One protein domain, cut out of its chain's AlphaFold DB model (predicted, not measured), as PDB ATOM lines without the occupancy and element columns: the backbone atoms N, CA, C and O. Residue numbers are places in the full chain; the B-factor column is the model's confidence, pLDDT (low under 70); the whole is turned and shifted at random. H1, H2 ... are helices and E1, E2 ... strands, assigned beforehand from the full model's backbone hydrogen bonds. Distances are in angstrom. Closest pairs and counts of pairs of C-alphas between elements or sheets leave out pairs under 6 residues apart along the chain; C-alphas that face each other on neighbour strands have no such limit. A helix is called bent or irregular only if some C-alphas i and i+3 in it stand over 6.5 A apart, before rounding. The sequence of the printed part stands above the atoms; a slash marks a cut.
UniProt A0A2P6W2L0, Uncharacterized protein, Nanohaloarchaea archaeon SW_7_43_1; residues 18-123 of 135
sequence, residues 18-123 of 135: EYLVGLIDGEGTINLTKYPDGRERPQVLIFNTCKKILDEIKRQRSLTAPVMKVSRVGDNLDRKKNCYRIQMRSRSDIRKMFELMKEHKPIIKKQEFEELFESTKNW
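What this domain is: This is residues 18 to 123 of the 135 residues of an uncharacterized protein of Nanohaloarchaea archaeon SW_7_43_1 (UniProt A0A2P6W2L0). A strongly twisted wall of four antiparallel strands has helices over one face, H2 over one half and the hairpin of H4 and H5 over the other, while H1 stands up from that same face and the other face is bare. Between E3 and E4 the chain reaches out past the wall, where residues 73 to 79, of which 73 to 76 belong to H3, stick out free; of the elements' centres that of H3 is farthest from the mean of the C-alphas, at 21.9 A. The printed part has 106 residues with five named helices and four named strands, in the order H1 E1 E2 H2 E3 H3 E4 H4 H5, and the sheet's order is E1 E2 E4 E3. The class is mixed, helices and strands. The whole is compact, with a radius of gyration of the C-alphas of 14.3 A and spans of 43 by 35 by 26 A.

Where its parts are: H1, residues 18 to 27, begins at C-alpha 18 at (279.205, 247.244, 255.067) and is 13.8 A long. E1, residues 28 to 34, is 18.5 A long, and E2, residues 40 to 48, is the longest strand, 25.9 A, ending at C-alpha 48 at (275.287, 236.500, 242.633). H2, residues 51 to 60, is 14.3 A long. The short E3, residues 67 to 70, and H3, residues 73 to 76, come next. E4, residues 83 to 88, is 16.7 A long. H4, residues 91 to 104, is 19.9 A long. H5, residues 110 to 123, is 20.1 A long and ends at C-alpha 123 at (257.901, 258.473, 246.356); it is irregular, with C-alphas 119 and 122 7.7 A apart.

How they stand to each other: The sheet's edge strands are E1 and E3. E1 and E2 form a hairpin, antiparallel at 153 degrees, with N 33 and O 41 within hydrogen-bond range at 2.8 A. E2 and E4 are antiparallel at 149 degrees, with N 88 and O 44 at 2.8 A. E4 and E3 are antiparallel at 133 degrees, with N 68 and O 85 at 2.8 A. E2, H2 and E3 make a split strand-helix-strand unit, two strands of one sheet with a helix between them along the chain and another strand, E4, between them in the sheet, and its crossover is right-handed. H2, H4 and H5 on one face of the sheet make two layers with it, helices over strands. H2 runs along E4, at 2 degrees on the local plane, at a height over the sheet of 9.4 A; their closest C-alphas are those of Lys 51 and Tyr 84, 6.0 A apart. H4 is over E1 and E2 at a height of 10.3 A, slantwise to the strands. H5 is over E1 and only just over E2, where 3 of its C-alphas fall; its height is 9.0 A, and the closest C-alphas of H5 and E1 are those of Phe 113 and Ile 30, 6.7 A apart. H4 and H5, a helical hairpin, only just touch, with 3 pairs of C-alphas within 8 A, the closest those of Phe 98 and Phe 117 at 7.3 A; they run opposite ways at a steep tilt of 40 degrees. H1, on the same face, stands up from the sheet, its line rising 87 degrees. It touches H4, with residues 100 to 104 of H4 alone; the closest C-alphas are those of Val 21 and Met 101, 6.2 A apart, and the lines are only just about perpendicular at 72 degrees. H1 and H2 are close but not clearly touching, with the C-alphas of Leu 20 and Ile 57 the closest at 7.9 A. H3 is not on the sheet and is apart from H2, for instance. In H1, H2 and H4 every O i to N i+4 pair is within hydrogen-bond range, in H5 8 of 10 are, and H3 is too short for such a pair.

The domain as a whole: The C-alphas farthest apart are those of Asp 78 and Asn 122, at 43.8 A. The printed part has no cut. The links from H2 to E3 and from H3 to E4 are short, the others are tight, and none is long. The mean pLDDT of the printed part is 92.2, and residues 72 to 81 are under 70.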
ATOM      1  N   GLU A  18     278.070 246.888 255.921       97.38
ATOM      2  CA  GLU A  18     279.205 247.244 255.067       97.38
ATOM      3  C   GLU A  18     279.418 246.206 253.963       97.38
ATOM      4  O   GLU A  18     279.642 246.564 252.808       97.38
ATOM      5  N   TYR A  19     279.294 244.909 254.284       97.12
ATOM      6  CA  TYR A  19     279.357 243.856 253.270       97.12
ATOM      7  C   TYR A  19     278.223 244.003 252.255       97.12
ATOM      8  O   TYR A  19     278.451 243.868 251.055       97.12
ATOM      9  N   LEU A  20     276.996 244.261 252.720       97.62
ATOM     10  CA  LEU A  20     275.847 244.395 251.832       97.62
ATOM     11  C   LEU A  20     275.969 245.634 250.938       97.62
ATOM     12  O   LEU A  20     275.708 245.524 249.742       97.62
ATOM     13  N   VAL A  21     276.405 246.776 251.474       98.12
ATOM     14  CA  VAL A  21     276.666 247.971 250.657       98.12
ATOM     15  C   VAL A  21     277.787 247.711 249.663       98.12
ATOM     16  O   VAL A  21     277.582 247.966 248.484       98.12
ATOM     17  N   GLY A  22     278.908 247.116 250.081       98.06
ATOM     18  CA  GLY A  22     279.991 246.751 249.162       98.06
ATOM     19  C   GLY A  22     279.544 245.781 248.063       98.06
ATOM     20  O   GLY A  22     279.946 245.913 246.909       98.06
ATOM     21  N   LEU A  23     278.650 244.842 248.387       97.56
ATOM     22  CA  LEU A  23     278.066 243.930 247.406       97.56
ATOM     23  C   LEU A  23     277.134 244.657 246.424       97.56
ATOM     24  O   LEU A  23     277.163 244.353 245.235       97.56
ATOM     25  N   ILE A  24     276.317 245.607 246.887       97.75
ATOM     26  CA  ILE A  24     275.491 246.454 246.008       97.75
ATOM     27  C   ILE A  24     276.383 247.324 245.113       97.75
ATOM     28  O   ILE A  24     276.081 247.501 243.934       97.75
ATOM     29  N   ASP A  25     277.487 247.831 245.651       96.69
ATOM     30  CA  ASP A  25     278.423 248.703 244.946       96.69
ATOM     31  C   ASP A  25     279.129 247.966 243.795       96.69
ATOM     32  O   ASP A  25     279.221 248.482 242.681       96.69
ATOM     33  N   GLY A  26     279.571 246.728 244.047       97.50
ATOM     34  CA  GLY A  26     280.299 245.911 243.071       97.50
ATOM     35  C   GLY A  26     279.420 245.083 242.126       97.50
ATOM     36  O   GLY A  26     279.699 245.013 240.934       97.50
ATOM     37  N   GLU A  27     278.361 244.453 242.636       96.25
ATOM     38  CA  GLU A  27     277.540 243.462 241.906       96.25
ATOM     39  C   GLU A  27     276.067 243.884 241.787       96.25
ATOM     40  O   GLU A  27     275.214 243.140 241.285       96.25
ATOM     41  N   GLY A  28     275.732 245.059 242.314       96.88
ATOM     42  CA  GLY A  28     274.383 245.584 242.304       96.88
ATOM     43  C   GLY A  28     274.092 246.494 241.121       96.88
ATOM     44  O   GLY A  28     274.940 246.901 240.329       96.88
ATOM     45  N   THR A  29     272.820 246.828 240.991       96.81
ATOM     46  CA  THR A  29     272.339 247.846 240.064       96.81
ATOM     47  C   THR A  29     271.307 248.682 240.792       96.81
ATOM     48  O   THR A  29     270.356 248.136 241.350       96.81
ATOM     49  N   ILE A  30     271.493 249.995 240.766       96.38
ATOM     50  CA  ILE A  30     270.563 250.995 241.285       96.38
ATOM     51  C   ILE A  30     270.115 251.838 240.107       96.38
ATOM     52  O   ILE A  30     270.945 252.432 239.427       96.38
ATOM     53  N   ASN A  31     268.821 251.824 239.806       95.50
ATOM     54  CA  ASN A  31     268.298 252.563 238.666       95.50
ATOM     55  C   ASN A  31     266.840 252.983 238.847       95.50
ATOM     56  O   ASN A  31     266.120 252.505 239.728       95.50
ATOM     57  N   LEU A  32     266.404 253.874 237.961       95.50
ATOM     58  CA  LEU A  32     265.011 254.249 237.792       95.50
ATOM     59  C   LEU A  32     264.418 253.434 236.638       95.50
ATOM     60  O   LEU A  32     264.914 253.470 235.516       95.50
ATOM     61  N   THR A  33     263.368 252.665 236.910       94.06
ATOM     62  CA  THR A  33     262.653 251.896 235.885       94.06
ATOM     63  C   THR A  33     261.425 252.666 235.423       94.06
ATOM     64  O   THR A  33     260.568 253.002 236.243       94.06
ATOM     65  N   LYS A  34     261.314 252.877 234.107       94.00
ATOM     66  CA  LYS A  34     260.133 253.446 233.454       94.00
ATOM     67  C   LYS A  34     259.195 252.337 232.979       94.00
ATOM     68  O   LYS A  34     259.619 251.408 232.293       94.00
ATOM     69  N   TYR A  35     257.931 252.423 233.369       90.94
ATOM     70  CA  TYR A  35     256.878 251.487 232.985       90.94
ATOM     71  C   TYR A  35     256.140 251.990 231.731       90.94
ATOM     72  O   TYR A  35     256.175 253.190 231.449       90.94
ATOM     73  N   PRO A  36     255.457 251.106 230.973       94.50
ATOM     74  CA  PRO A  36     254.731 251.497 229.759       94.50
ATOM     75  C   PRO A  36     253.663 252.577 229.975       94.50
ATOM     76  O   PRO A  36     253.382 253.354 229.074       94.50
ATOM     77  N   ASP A  37     253.102 252.653 231.181       94.00
ATOM     78  CA  ASP A  37     252.127 253.671 231.588       94.00
ATOM     79  C   ASP A  37     252.764 255.002 232.025       94.00
ATOM     80  O   ASP A  37     252.099 255.861 232.599       94.00
ATOM     81  N   GLY A  38     254.068 255.171 231.795       92.88
ATOM     82  CA  GLY A  38     254.813 256.375 232.137       92.88
ATOM     83  C   GLY A  38     255.218 256.477 233.606       92.88
ATOM     84  O   GLY A  38     255.948 257.404 233.952       92.88
ATOM     85  N   ARG A  39     254.815 255.542 234.480       90.88
ATOM     86  CA  ARG A  39     255.266 255.551 235.880       90.88
ATOM     87  C   ARG A  39     256.764 255.287 235.957       90.88
ATOM     88  O   ARG A  39     257.290 254.411 235.275       90.88
ATOM     89  N   GLU A  40     257.426 255.972 236.878       93.69
ATOM     90  CA  GLU A  40     258.835 255.753 237.197       93.69
ATOM     91  C   GLU A  40     258.968 255.241 238.631       93.69
ATOM     92  O   GLU A  40     258.294 255.723 239.554       93.69
ATOM     93  N   ARG A  41     259.783 254.199 238.821       94.19
ATOM     94  CA  ARG A  41     260.017 253.596 240.140       94.19
ATOM     95  C   ARG A  41     261.487 253.249 240.333       94.19
ATOM     96  O   ARG A  41     262.074 252.654 239.425       94.19
ATOM     97  N   PRO A  42     262.068 253.563 241.501       96.81
ATOM     98  CA  PRO A  42     263.411 253.113 241.822       96.81
ATOM     99  C   PRO A  42     263.441 251.589 241.927       96.81
ATOM    100  O   PRO A  42     262.465 250.941 242.320       96.81
ATOM    101  N   GLN A  43     264.584 251.020 241.581       96.44
ATOM    102  CA  GLN A  43     264.839 249.598 241.673       96.44
ATOM    103  C   GLN A  43     266.277 249.358 242.131       96.44
ATOM    104  O   GLN A  43     267.209 250.019 241.678       96.44
ATOM    105  N   VAL A  44     266.441 248.367 243.009       97.88
ATOM    106  CA  VAL A  44     267.746 247.837 243.416       97.88
ATOM    107  C   VAL A  44     267.801 246.364 243.017       97.88
ATOM    108  O   VAL A  44     266.895 245.587 243.330       97.88
ATOM    109  N   LEU A  45     268.852 245.962 242.313       97.50
ATOM    110  CA  LEU A  45     269.149 244.566 242.002       97.50
ATOM    111  C   LEU A  45     270.485 244.182 242.623       97.50
ATOM    112  O   LEU A  45     271.386 245.011 242.670       97.50
ATOM    113  N   ILE A  46     270.622 242.925 243.036       97.75
ATOM    114  CA  ILE A  46     271.916 242.342 243.415       97.75
ATOM    115  C   ILE A  46     272.042 241.004 242.705       97.75
ATOM    116  O   ILE A  46     271.127 240.176 242.795       97.75
ATOM    117  N   PHE A  47     273.156 240.802 242.005       96.19
ATOM    118  CA  PHE A  47     273.461 239.565 241.299       96.19
ATOM    119  C   PHE A  47     274.460 238.727 242.096       96.19
ATOM    120  O   PHE A  47     275.349 239.245 242.767       96.19
ATOM    121  N   ASN A  48     274.297 237.405 242.064       95.44
ATOM    122  CA  ASN A  48     275.287 236.500 242.633       95.44
ATOM    123  C   ASN A  48     275.168 235.096 242.032       95.44
ATOM    124  O   ASN A  48     274.073 234.625 241.721       95.44
ATOM    125  N   THR A  49     276.288 234.386 241.920       93.44
ATOM    126  CA  THR A  49     276.282 232.963 241.536       93.44
ATOM    127  C   THR A  49     275.899 232.055 242.710       93.44
ATOM    128  O   THR A  49     275.365 230.962 242.511       93.44
ATOM    129  N   CYS A  50     276.093 232.515 243.949       93.12
ATOM    130  CA  CYS A  50     275.698 231.809 245.159       93.12
ATOM    131  C   CYS A  50     274.302 232.250 245.627       93.12
ATOM    132  O   CYS A  50     274.147 233.254 246.323       93.12
ATOM    133  N   LYS A  51     273.273 231.452 245.306       94.81
ATOM    134  CA  LYS A  51     271.885 231.715 245.735       94.81
ATOM    135  C   LYS A  51     271.753 231.889 247.255       94.81
ATOM    136  O   LYS A  51     271.010 232.759 247.697       94.81
ATOM    137  N   LYS A  52     272.510 231.110 248.042       94.75
ATOM    138  CA  LYS A  52     272.462 231.144 249.514       94.75
ATOM    139  C   LYS A  52     272.769 232.534 250.081       94.75
ATOM    140  O   LYS A  52     272.141 232.922 251.056       94.75
ATOM    141  N   ILE A  53     273.679 233.295 249.461       95.50
ATOM    142  CA  ILE A  53     273.989 234.670 249.889       95.50
ATOM    143  C   ILE A  53     272.761 235.569 249.707       95.50
ATOM    144  O   ILE A  53     272.393 236.302 250.618       95.50
ATOM    145  N   LEU A  54     272.085 235.476 248.559       97.12
ATOM    146  CA  LEU A  54     270.892 236.281 248.277       97.12
ATOM    147  C   LEU A  54     269.706 235.903 249.174       97.12
ATOM    148  O   LEU A  54     268.991 236.787 249.646       97.12
ATOM    149  N   ASP A  55     269.510 234.607 249.429       96.69
ATOM    150  CA  ASP A  55     268.487 234.127 250.364       96.69
ATOM    151  C   ASP A  55     268.756 234.643 251.785       96.69
ATOM    152  O   ASP A  55     267.831 235.057 252.484       96.69
ATOM    153  N   GLU A  56     270.022 234.676 252.201       96.38
ATOM    154  CA  GLU A  56     270.408 235.157 253.523       96.38
ATOM    155  C   GLU A  56     270.246 236.679 253.659       96.38
ATOM    156  O   GLU A  56     269.741 237.143 254.681       96.38
ATOM    157  N   ILE A  57     270.564 237.459 252.617       96.81
ATOM    158  CA  ILE A  57     270.258 238.902 252.559       96.81
ATOM    159  C   ILE A  57     268.751 239.119 252.697       96.81
ATOM    160  O   ILE A  57     268.309 239.912 253.534       96.81
ATOM    161  N   LYS A  58     267.953 238.383 251.909       97.25
ATOM    162  CA  LYS A  58     266.488 238.437 251.966       97.25
ATOM    163  C   LYS A  58     265.984 238.157 253.379       97.25
ATOM    164  O   LYS A  58     265.147 238.907 253.878       97.25
ATOM    165  N   ARG A  59     266.502 237.110 254.025       96.56
ATOM    166  CA  ARG A  59     266.114 236.697 255.377       96.56
ATOM    167  C   ARG A  59     266.506 237.735 256.430       96.56
ATOM    168  O   ARG A  59     265.643 238.181 257.178       96.56
ATOM    169  N   GLN A  60     267.775 238.147 256.484       95.81
ATOM    170  CA  GLN A  60     268.282 239.063 257.515       95.81
ATOM    171  C   GLN A  60     267.676 240.470 257.415       95.81
ATOM    172  O   GLN A  60     267.464 241.114 258.439       95.81
ATOM    173  N   ARG A  61     267.353 240.943 256.203       95.19
ATOM    174  CA  ARG A  61     266.741 242.267 255.972       95.19
ATOM    175  C   ARG A  61     265.215 242.218 255.836       95.19
ATOM    176  O   ARG A  61     264.581 243.237 255.550       95.19
ATOM    177  N   SER A  62     264.616 241.042 256.046       96.50
ATOM    178  CA  SER A  62     263.173 240.808 255.908       96.50
ATOM    179  C   SER A  62     262.620 241.363 254.588       96.50
ATOM    180  O   SER A  62     261.651 242.125 254.582       96.50
ATOM    181  N   LEU A  63     263.293 241.072 253.470       97.31
ATOM    182  CA  LEU A  63     262.923 241.594 252.153       97.31
ATOM    183  C   LEU A  63     261.779 240.790 251.549       97.31
ATOM    184  O   LEU A  63     261.772 239.553 251.566       97.31
ATOM    185  N   THR A  64     260.847 241.490 250.915       97.31
ATOM    186  CA  THR A  64     259.746 240.854 250.174       97.31
ATOM    187  C   THR A  64     260.185 240.386 248.786       97.31
ATOM    188  O   THR A  64     259.703 239.363 248.303       97.31
ATOM    189  N   ALA A  65     261.186 241.051 248.201       96.31
ATOM    190  CA  ALA A  65     261.748 240.777 246.883       96.31
ATOM    191  C   ALA A  65     262.067 239.287 246.627       96.31
ATOM    192  O   ALA A  65     262.721 238.645 247.460       96.31
ATOM    193  N   PRO A  66     261.645 238.708 245.490       95.19
ATOM    194  CA  PRO A  66     261.966 237.325 245.153       95.19
ATOM    195  C   PRO A  66     263.438 237.172 244.742       95.19
ATOM    196  O   PRO A  66     264.010 238.054 244.095       95.19
ATOM    197  N   VAL A  67     264.029 236.021 245.076       96.94
ATOM    198  CA  VAL A  67     265.320 235.573 244.530       96.94
ATOM    199  C   VAL A  67     265.035 234.692 243.317       96.94
ATOM    200  O   VAL A  67     264.413 233.640 243.443       96.94
ATOM    201  N   MET A  68     265.480 235.118 242.139       95.25
ATOM    202  CA  MET A  68     265.180 234.469 240.862       95.25
ATOM    203  C   MET A  68     266.459 234.000 240.181       95.25
ATOM    204  O   MET A  68     267.487 234.674 240.247       95.25
ATOM    205  N   LYS A  69     266.390 232.866 239.483       92.81
ATOM    206  CA  LYS A  69     267.452 232.453 238.565       92.81
ATOM    207  C   LYS A  69     267.426 233.363 237.337       92.81
ATOM    208  O   LYS A  69     266.361 233.624 236.782       92.81
ATOM    209  N   VAL A  70     268.590 233.847 236.927       89.19
ATOM    210  CA  VAL A  70     268.758 234.643 235.714       89.19
ATOM    211  C   VAL A  70     269.265 233.714 234.623       89.19
ATOM    212  O   VAL A  70     270.353 233.158 234.744       89.19
ATOM    213  N   SER A  71     268.477 233.565 233.565       79.00
ATOM    214  CA  SER A  71     268.920 232.955 232.313       79.00
ATOM    215  C   SER A  71     269.041 234.079 231.291       79.00
ATOM    216  O   SER A  71     268.033 234.713 230.972       79.00
ATOM    217  N   ARG A  72     270.249 234.390 230.806       66.00
ATOM    218  CA  ARG A  72     270.377 235.299 229.658       66.00
ATOM    219  C   ARG A  72     270.104 234.500 228.391       66.00
ATOM    220  O   ARG A  72     270.444 233.325 228.311       66.00
ATOM    221  N   VAL A  73     269.506 235.141 227.390       65.19
ATOM    222  CA  VAL A  73     269.137 234.487 226.123       65.19
ATOM    223  C   VAL A  73     270.357 233.828 225.453       65.19
ATOM    224  O   VAL A  73     270.230 232.735 224.912       65.19
ATOM    225  N   GLY A  74     271.549 234.429 225.580       60.44
ATOM    226  CA  GLY A  74     272.816 233.849 225.105       60.44
ATOM    227  C   GLY A  74     273.417 232.749 225.997       60.44
ATOM    228  O   GLY A  74     274.149 231.902 225.499       60.44
ATOM    229  N   ASP A  75     273.066 232.696 227.287       54.91
ATOM    230  CA  ASP A  75     273.580 231.689 228.237       54.91
ATOM    231  C   ASP A  75     272.911 230.313 228.050       54.91
ATOM    232  O   ASP A  75     273.350 229.316 228.622       54.91
ATOM    233  N   ASN A  76     271.845 230.237 227.246       52.75
ATOM    234  CA  ASN A  76     271.214 228.969 226.876       52.75
ATOM    235  C   ASN A  76     272.063 228.156 225.882       52.75
ATOM    236  O   ASN A  76     271.878 226.944 225.787       52.75
ATOM    237  N   LEU A  77     272.974 228.808 225.147       57.47
ATOM    238  CA  LEU A  77     273.807 228.178 224.116       57.47
ATOM    239  C   LEU A  77     275.113 227.608 224.687       57.47
ATOM    240  O   LEU A  77     275.527 226.516 224.313       57.47
ATOM    241  N   ASP A  78     275.700 228.288 225.671       55.59
ATOM    242  CA  ASP A  78     276.908 227.854 226.365       55.59
ATOM    243  C   ASP A  78     276.566 227.623 227.834       55.59
ATOM    244  O   ASP A  78     276.312 228.597 228.529       55.59
ATOM    245  N   ARG A  79     276.586 226.377 228.331       54.38
ATOM    246  CA  ARG A  79     276.309 225.978 229.736       54.38
ATOM    247  C   ARG A  79     277.092 226.791 230.795       54.38
ATOM    248  O   ARG A  79     278.012 226.277 231.433       54.38
ATOM    249  N   LYS A  80     276.745 228.053 231.029       57.72
ATOM    250  CA  LYS A  80     277.542 228.986 231.827       57.72
ATOM    251  C   LYS A  80     276.779 229.344 233.093       57.72
ATOM    252  O   LYS A  80     275.746 229.990 233.057       57.72
ATOM    253  N   LYS A  81     277.321 228.812 234.196       68.12
ATOM    254  CA  LYS A  81     277.132 229.126 235.623       68.12
ATOM    255  C   LYS A  81     275.761 229.691 236.018       68.12
ATOM    256  O   LYS A  81     275.397 230.801 235.659       68.12
ATOM    257  N   ASN A  82     275.066 228.964 236.897       84.00
ATOM    258  CA  ASN A  82     273.849 229.457 237.541       84.00
ATOM    259  C   ASN A  82     274.087 230.856 238.141       84.00
ATOM    260  O   ASN A  82     274.895 231.007 239.056       84.00
ATOM    261  N   CYS A  83     273.377 231.857 237.625       90.56
ATOM    262  CA  CYS A  83     273.344 233.208 238.165       90.56
ATOM    263  C   CYS A  83     271.962 233.465 238.761       90.56
ATOM    264  O   CYS A  83     270.943 233.019 238.227       90.56
ATOM    265  N   TYR A  84     271.923 234.169 239.881       95.19
ATOM    266  CA  TYR A  84     270.704 234.519 240.589       95.19
ATOM    267  C   TYR A  84     270.671 236.022 240.815       95.19
ATOM    268  O   TYR A  84     271.713 236.675 240.883       95.19
ATOM    269  N   ARG A  85     269.467 236.571 240.959       96.56
ATOM    270  CA  ARG A  85     269.276 237.954 241.382       96.56
ATOM    271  C   ARG A  85     268.189 238.072 242.428       96.56
ATOM    272  O   ARG A  85     267.178 237.376 242.344       96.56
ATOM    273  N   ILE A  86     268.360 239.011 243.346       97.69
ATOM    274  CA  ILE A  86     267.256 239.576 244.120       97.69
ATOM    275  C   ILE A  86     266.871 240.918 243.498       97.69
ATOM    276  O   ILE A  86     267.741 241.684 243.083       97.69
ATOM    277  N   GLN A  87     265.569 241.176 243.371       96.31
ATOM    278  CA  GLN A  87     265.051 242.351 242.672       96.31
ATOM    279  C   GLN A  87     264.072 243.121 243.555       96.31
ATOM    280  O   GLN A  87     262.904 242.754 243.684       96.31
ATOM    281  N   MET A  88     264.563 244.198 244.157       97.75
ATOM    282  CA  MET A  88     263.814 245.044 245.078       97.75
ATOM    283  C   MET A  88     263.142 246.172 244.301       97.75
ATOM    284  O   MET A  88     263.803 246.946 243.610       97.75
ATOM    285  N   ARG A  89     261.812 246.220 244.389       95.69
ATOM    286  CA  ARG A  89     260.939 247.203 243.718       95.69
ATOM    287  C   ARG A  89     259.851 247.761 244.630       95.69
ATOM    288  O   ARG A  89     259.280 248.806 244.333       95.69
ATOM    289  N   SER A  90     259.507 247.042 245.700       95.75
ATOM    290  CA  SER A  90     258.493 247.505 246.642       95.75
ATOM    291  C   SER A  90     259.025 248.716 247.402       95.75
ATOM    292  O   SER A  90     260.212 248.790 247.718       95.75
ATOM    293  N   ARG A  91     258.142 249.667 247.721       95.25
ATOM    294  CA  ARG A  91     258.513 250.877 248.469       95.25
ATOM    295  C   ARG A  91     259.224 250.537 249.784       95.25
ATOM    296  O   ARG A  91     260.220 251.169 250.113       95.25
ATOM    297  N   SER A  92     258.752 249.503 250.489       96.50
ATOM    298  CA  SER A  92     259.357 249.022 251.739       96.50
ATOM    299  C   SER A  92     260.789 248.516 251.544       96.50
ATOM    300  O   SER A  92     261.680 248.926 252.285       96.50
ATOM    301  N   ASP A  93     261.041 247.671 250.538       97.75
ATOM    302  CA  ASP A  93     262.387 247.138 250.299       97.75
ATOM    303  C   ASP A  93     263.343 248.237 249.807       97.75
ATOM    304  O   ASP A  93     264.480 248.305 250.268       97.75
ATOM    305  N   ILE A  94     262.876 249.137 248.930       97.81
ATOM    306  CA  ILE A  94     263.668 250.289 248.473       97.81
ATOM    307  C   ILE A  94     264.051 251.185 249.645       97.81
ATOM    308  O   ILE A  94     265.218 251.544 249.774       97.81
ATOM    309  N   ARG A  95     263.097 251.503 250.526       97.44
ATOM    310  CA  ARG A  95     263.353 252.324 251.710       97.44
ATOM    311  C   ARG A  95     264.461 251.731 252.578       97.44
ATOM    312  O   ARG A  95     265.401 252.447 252.904       97.44
ATOM    313  N   LYS A  96     264.397 250.429 252.875       97.56
ATOM    314  CA  LYS A  96     265.436 249.727 253.650       97.56
ATOM    315  C   LYS A  96     266.812 249.837 252.993       97.56
ATOM    316  O   LYS A  96     267.802 250.060 253.679       97.56
ATOM    317  N   MET A  97     266.885 249.674 251.670       97.69
ATOM    318  CA  MET A  97     268.158 249.780 250.948       97.69
ATOM    319  C   MET A  97     268.675 251.216 250.894       97.69
ATOM    320  O   MET A  97     269.877 251.428 250.997       97.69
ATOM    321  N   PHE A  98     267.796 252.208 250.761       97.44
ATOM    322  CA  PHE A  98     268.188 253.616 250.765       97.44
ATOM    323  C   PHE A  98     268.691 254.057 252.136       97.44
ATOM    324  O   PHE A  98     269.706 254.739 252.210       97.44
ATOM    325  N   GLU A  99     268.025 253.638 253.214       97.31
ATOM    326  CA  GLU A  99     268.476 253.885 254.587       97.31
ATOM    327  C   GLU A  99     269.865 253.269 254.817       97.31
ATOM    328  O   GLU A  99     270.782 253.979 255.223       97.31
ATOM    329  N   LEU A 100     270.052 252.004 254.419       97.62
ATOM    330  CA  LEU A 100     271.340 251.311 254.479       97.62
ATOM    331  C   LEU A 100     272.447 252.051 253.704       97.62
ATOM    332  O   LEU A 100     273.521 252.311 254.240       97.62
ATOM    333  N   MET A 101     272.199 252.395 252.437       97.19
ATOM    334  CA  MET A 101     273.191 253.060 251.582       97.19
ATOM    335  C   MET A 101     273.473 254.499 252.018       97.19
ATOM    336  O   MET A 101     274.579 254.988 251.817       97.19
ATOM    337  N   LYS A 102     272.513 255.186 252.641       96.81
ATOM    338  CA  LYS A 102     272.723 256.525 253.198       96.81
ATOM    339  C   LYS A 102     273.631 256.490 254.427       96.81
ATOM    340  O   LYS A 102     274.467 257.379 254.587       96.81
ATOM    341  N   GLU A 103     273.458 255.483 255.278       97.62
ATOM    342  CA  GLU A 103     274.264 255.287 256.485       97.62
ATOM    343  C   GLU A 103     275.698 254.860 256.143       97.62
ATOM    344  O   GLU A 103     276.652 255.493 256.593       97.62
ATOM    345  N   HIS A 104     275.847 253.848 255.283       97.50
ATOM    346  CA  HIS A 104     277.139 253.200 255.010       97.50
ATOM    347  C   HIS A 104     277.861 253.704 253.757       97.50
ATOM    348  O   HIS A 104     279.043 253.425 253.600       97.50
ATOM    349  N   LYS A 105     277.178 254.486 252.908       95.56
ATOM    350  CA  LYS A 105     277.689 255.218 251.730       95.56
ATOM    351  C   LYS A 105     278.416 254.348 250.684       95.56
ATOM    352  O   LYS A 105     279.578 254.003 250.884       95.56
ATOM    353  N   PRO A 106     277.797 254.056 249.522       96.06
ATOM    354  CA  PRO A 106     278.519 253.414 248.422       96.06
ATOM    355  C   PRO A 106     279.686 254.293 247.946       96.06
ATOM    356  O   PRO A 106     279.616 255.522 248.024       96.06
ATOM    357  N   ILE A 107     280.757 253.666 247.452       96.75
ATOM    358  CA  ILE A 107     281.963 254.354 246.971       96.75
ATOM    359  C   ILE A 107     281.901 254.492 245.450       96.75
ATOM    360  O   ILE A 107     282.010 255.600 244.929       96.75
ATOM    361  N   ILE A 108     281.700 253.379 244.742       97.12
ATOM    362  CA  ILE A 108     281.696 253.315 243.276       97.12
ATOM    363  C   ILE A 108     280.405 253.929 242.727       97.12
ATOM    364  O   ILE A 108     280.436 254.754 241.819       97.12
ATOM    365  N   LYS A 109     279.261 253.569 243.309       97.06
ATOM    366  CA  LYS A 109     277.918 253.971 242.876       97.06
ATOM    367  C   LYS A 109     277.372 255.172 243.638       97.06
ATOM    368  O   LYS A 109     276.162 255.381 243.684       97.06
ATOM    369  N   LYS A 110     278.251 255.967 244.258       97.06
ATOM    370  CA  LYS A 110     277.866 257.119 245.082       97.06
ATOM    371  C   LYS A 110     276.957 258.089 244.330       97.06
ATOM    372  O   LYS A 110     275.857 258.371 244.793       97.06
ATOM    373  N   GLN A 111     277.406 258.561 243.170       96.88
ATOM    374  CA  GLN A 111     276.659 259.536 242.376       96.88
ATOM    375  C   GLN A 111     275.332 258.949 241.867       96.88
ATOM    376  O   GLN A 111     274.289 259.578 242.014       96.88
ATOM    377  N   GLU A 112     275.356 257.711 241.355       96.06
ATOM    378  CA  GLU A 112     274.156 256.985 240.907       96.06
ATOM    379  C   GLU A 112     273.111 256.879 242.031       96.06
ATOM    380  O   GLU A 112     271.913 257.062 241.808       96.06
ATOM    381  N   PHE A 113     273.566 256.592 243.255       97.38
ATOM    382  CA  PHE A 113     272.707 256.532 244.430       97.38
ATOM    383  C   PHE A 113     272.147 257.907 244.798       97.38
ATOM    384  O   PHE A 113     270.946 258.010 245.026       97.38
ATOM    385  N   GLU A 114     272.980 258.948 244.855       97.06
ATOM    386  CA  GLU A 114     272.563 260.304 245.235       97.06
ATOM    387  C   GLU A 114     271.511 260.865 244.264       97.06
ATOM    388  O   GLU A 114     270.462 261.341 244.699       97.06
ATOM    389  N   GLU A 115     271.722 260.721 242.954       96.19
ATOM    390  CA  GLU A 115     270.770 261.157 241.923       96.19
ATOM    391  C   GLU A 115     269.440 260.387 242.003       96.19
ATOM    392  O   GLU A 115     268.349 260.974 241.954       96.19
ATOM    393  N   LEU A 116     269.505 259.061 242.170       96.00
ATOM    394  CA  LEU A 116     268.311 258.231 242.312       96.00
ATOM    395  C   LEU A 116     267.563 258.537 243.617       96.00
ATOM    396  O   LEU A 116     266.330 258.585 243.630       96.00
ATOM    397  N   PHE A 117     268.287 258.738 244.717       96.44
ATOM    398  CA  PHE A 117     267.713 259.073 246.013       96.44
ATOM    399  C   PHE A 117     266.970 260.403 245.931       96.44
ATOM    400  O   PHE A 117     265.787 260.457 246.264       96.44
ATOM    401  N   GLU A 118     267.611 261.456 245.424       95.69
ATOM    402  CA  GLU A 118     267.002 262.783 245.337       95.69
ATOM    403  C   GLU A 118     265.777 262.810 244.417       95.69
ATOM    404  O   GLU A 118     264.744 263.378 244.785       95.69
ATOM    405  N   SER A 119     265.838 262.130 243.269       94.06
ATOM    406  CA  SER A 119     264.713 262.057 242.325       94.06
ATOM    407  C   SER A 119     263.529 261.229 242.838       94.06
ATOM    408  O   SER A 119     262.393 261.453 242.417       94.06
ATOM    409  N   THR A 120     263.750 260.293 243.769       94.69
ATOM    410  CA  THR A 120     262.703 259.358 244.223       94.69
ATOM    411  C   THR A 120     262.339 259.456 245.704       94.69
ATOM    412  O   THR A 120     261.374 258.809 246.122       94.69
ATOM    413  N   LYS A 121     263.011 260.299 246.501       93.25
ATOM    414  CA  LYS A 121     262.776 260.436 247.952       93.25
ATOM    415  C   LYS A 121     261.314 260.700 248.297       93.25
ATOM    416  O   LYS A 121     260.786 260.089 249.219       93.25
ATOM    417  N   ASN A 122     260.624 261.524 247.511       92.06
ATOM    418  CA  ASN A 122     259.209 261.804 247.737       92.06
ATOM    419  C   ASN A 122     258.372 260.536 247.573       92.06
ATOM    420  O   ASN A 122     257.545 260.238 248.419       92.06
ATOM    421  N   TRP A 123     258.623 259.730 246.543       91.56
ATOM    422  CA  TRP A 123     257.901 258.473 246.356       91.56
ATOM    423  C   TRP A 123     258.224 257.427 247.435       91.56
ATOM    424  O   TRP A 123     257.348 256.635 247.792       91.56
TER     425      TRP A 123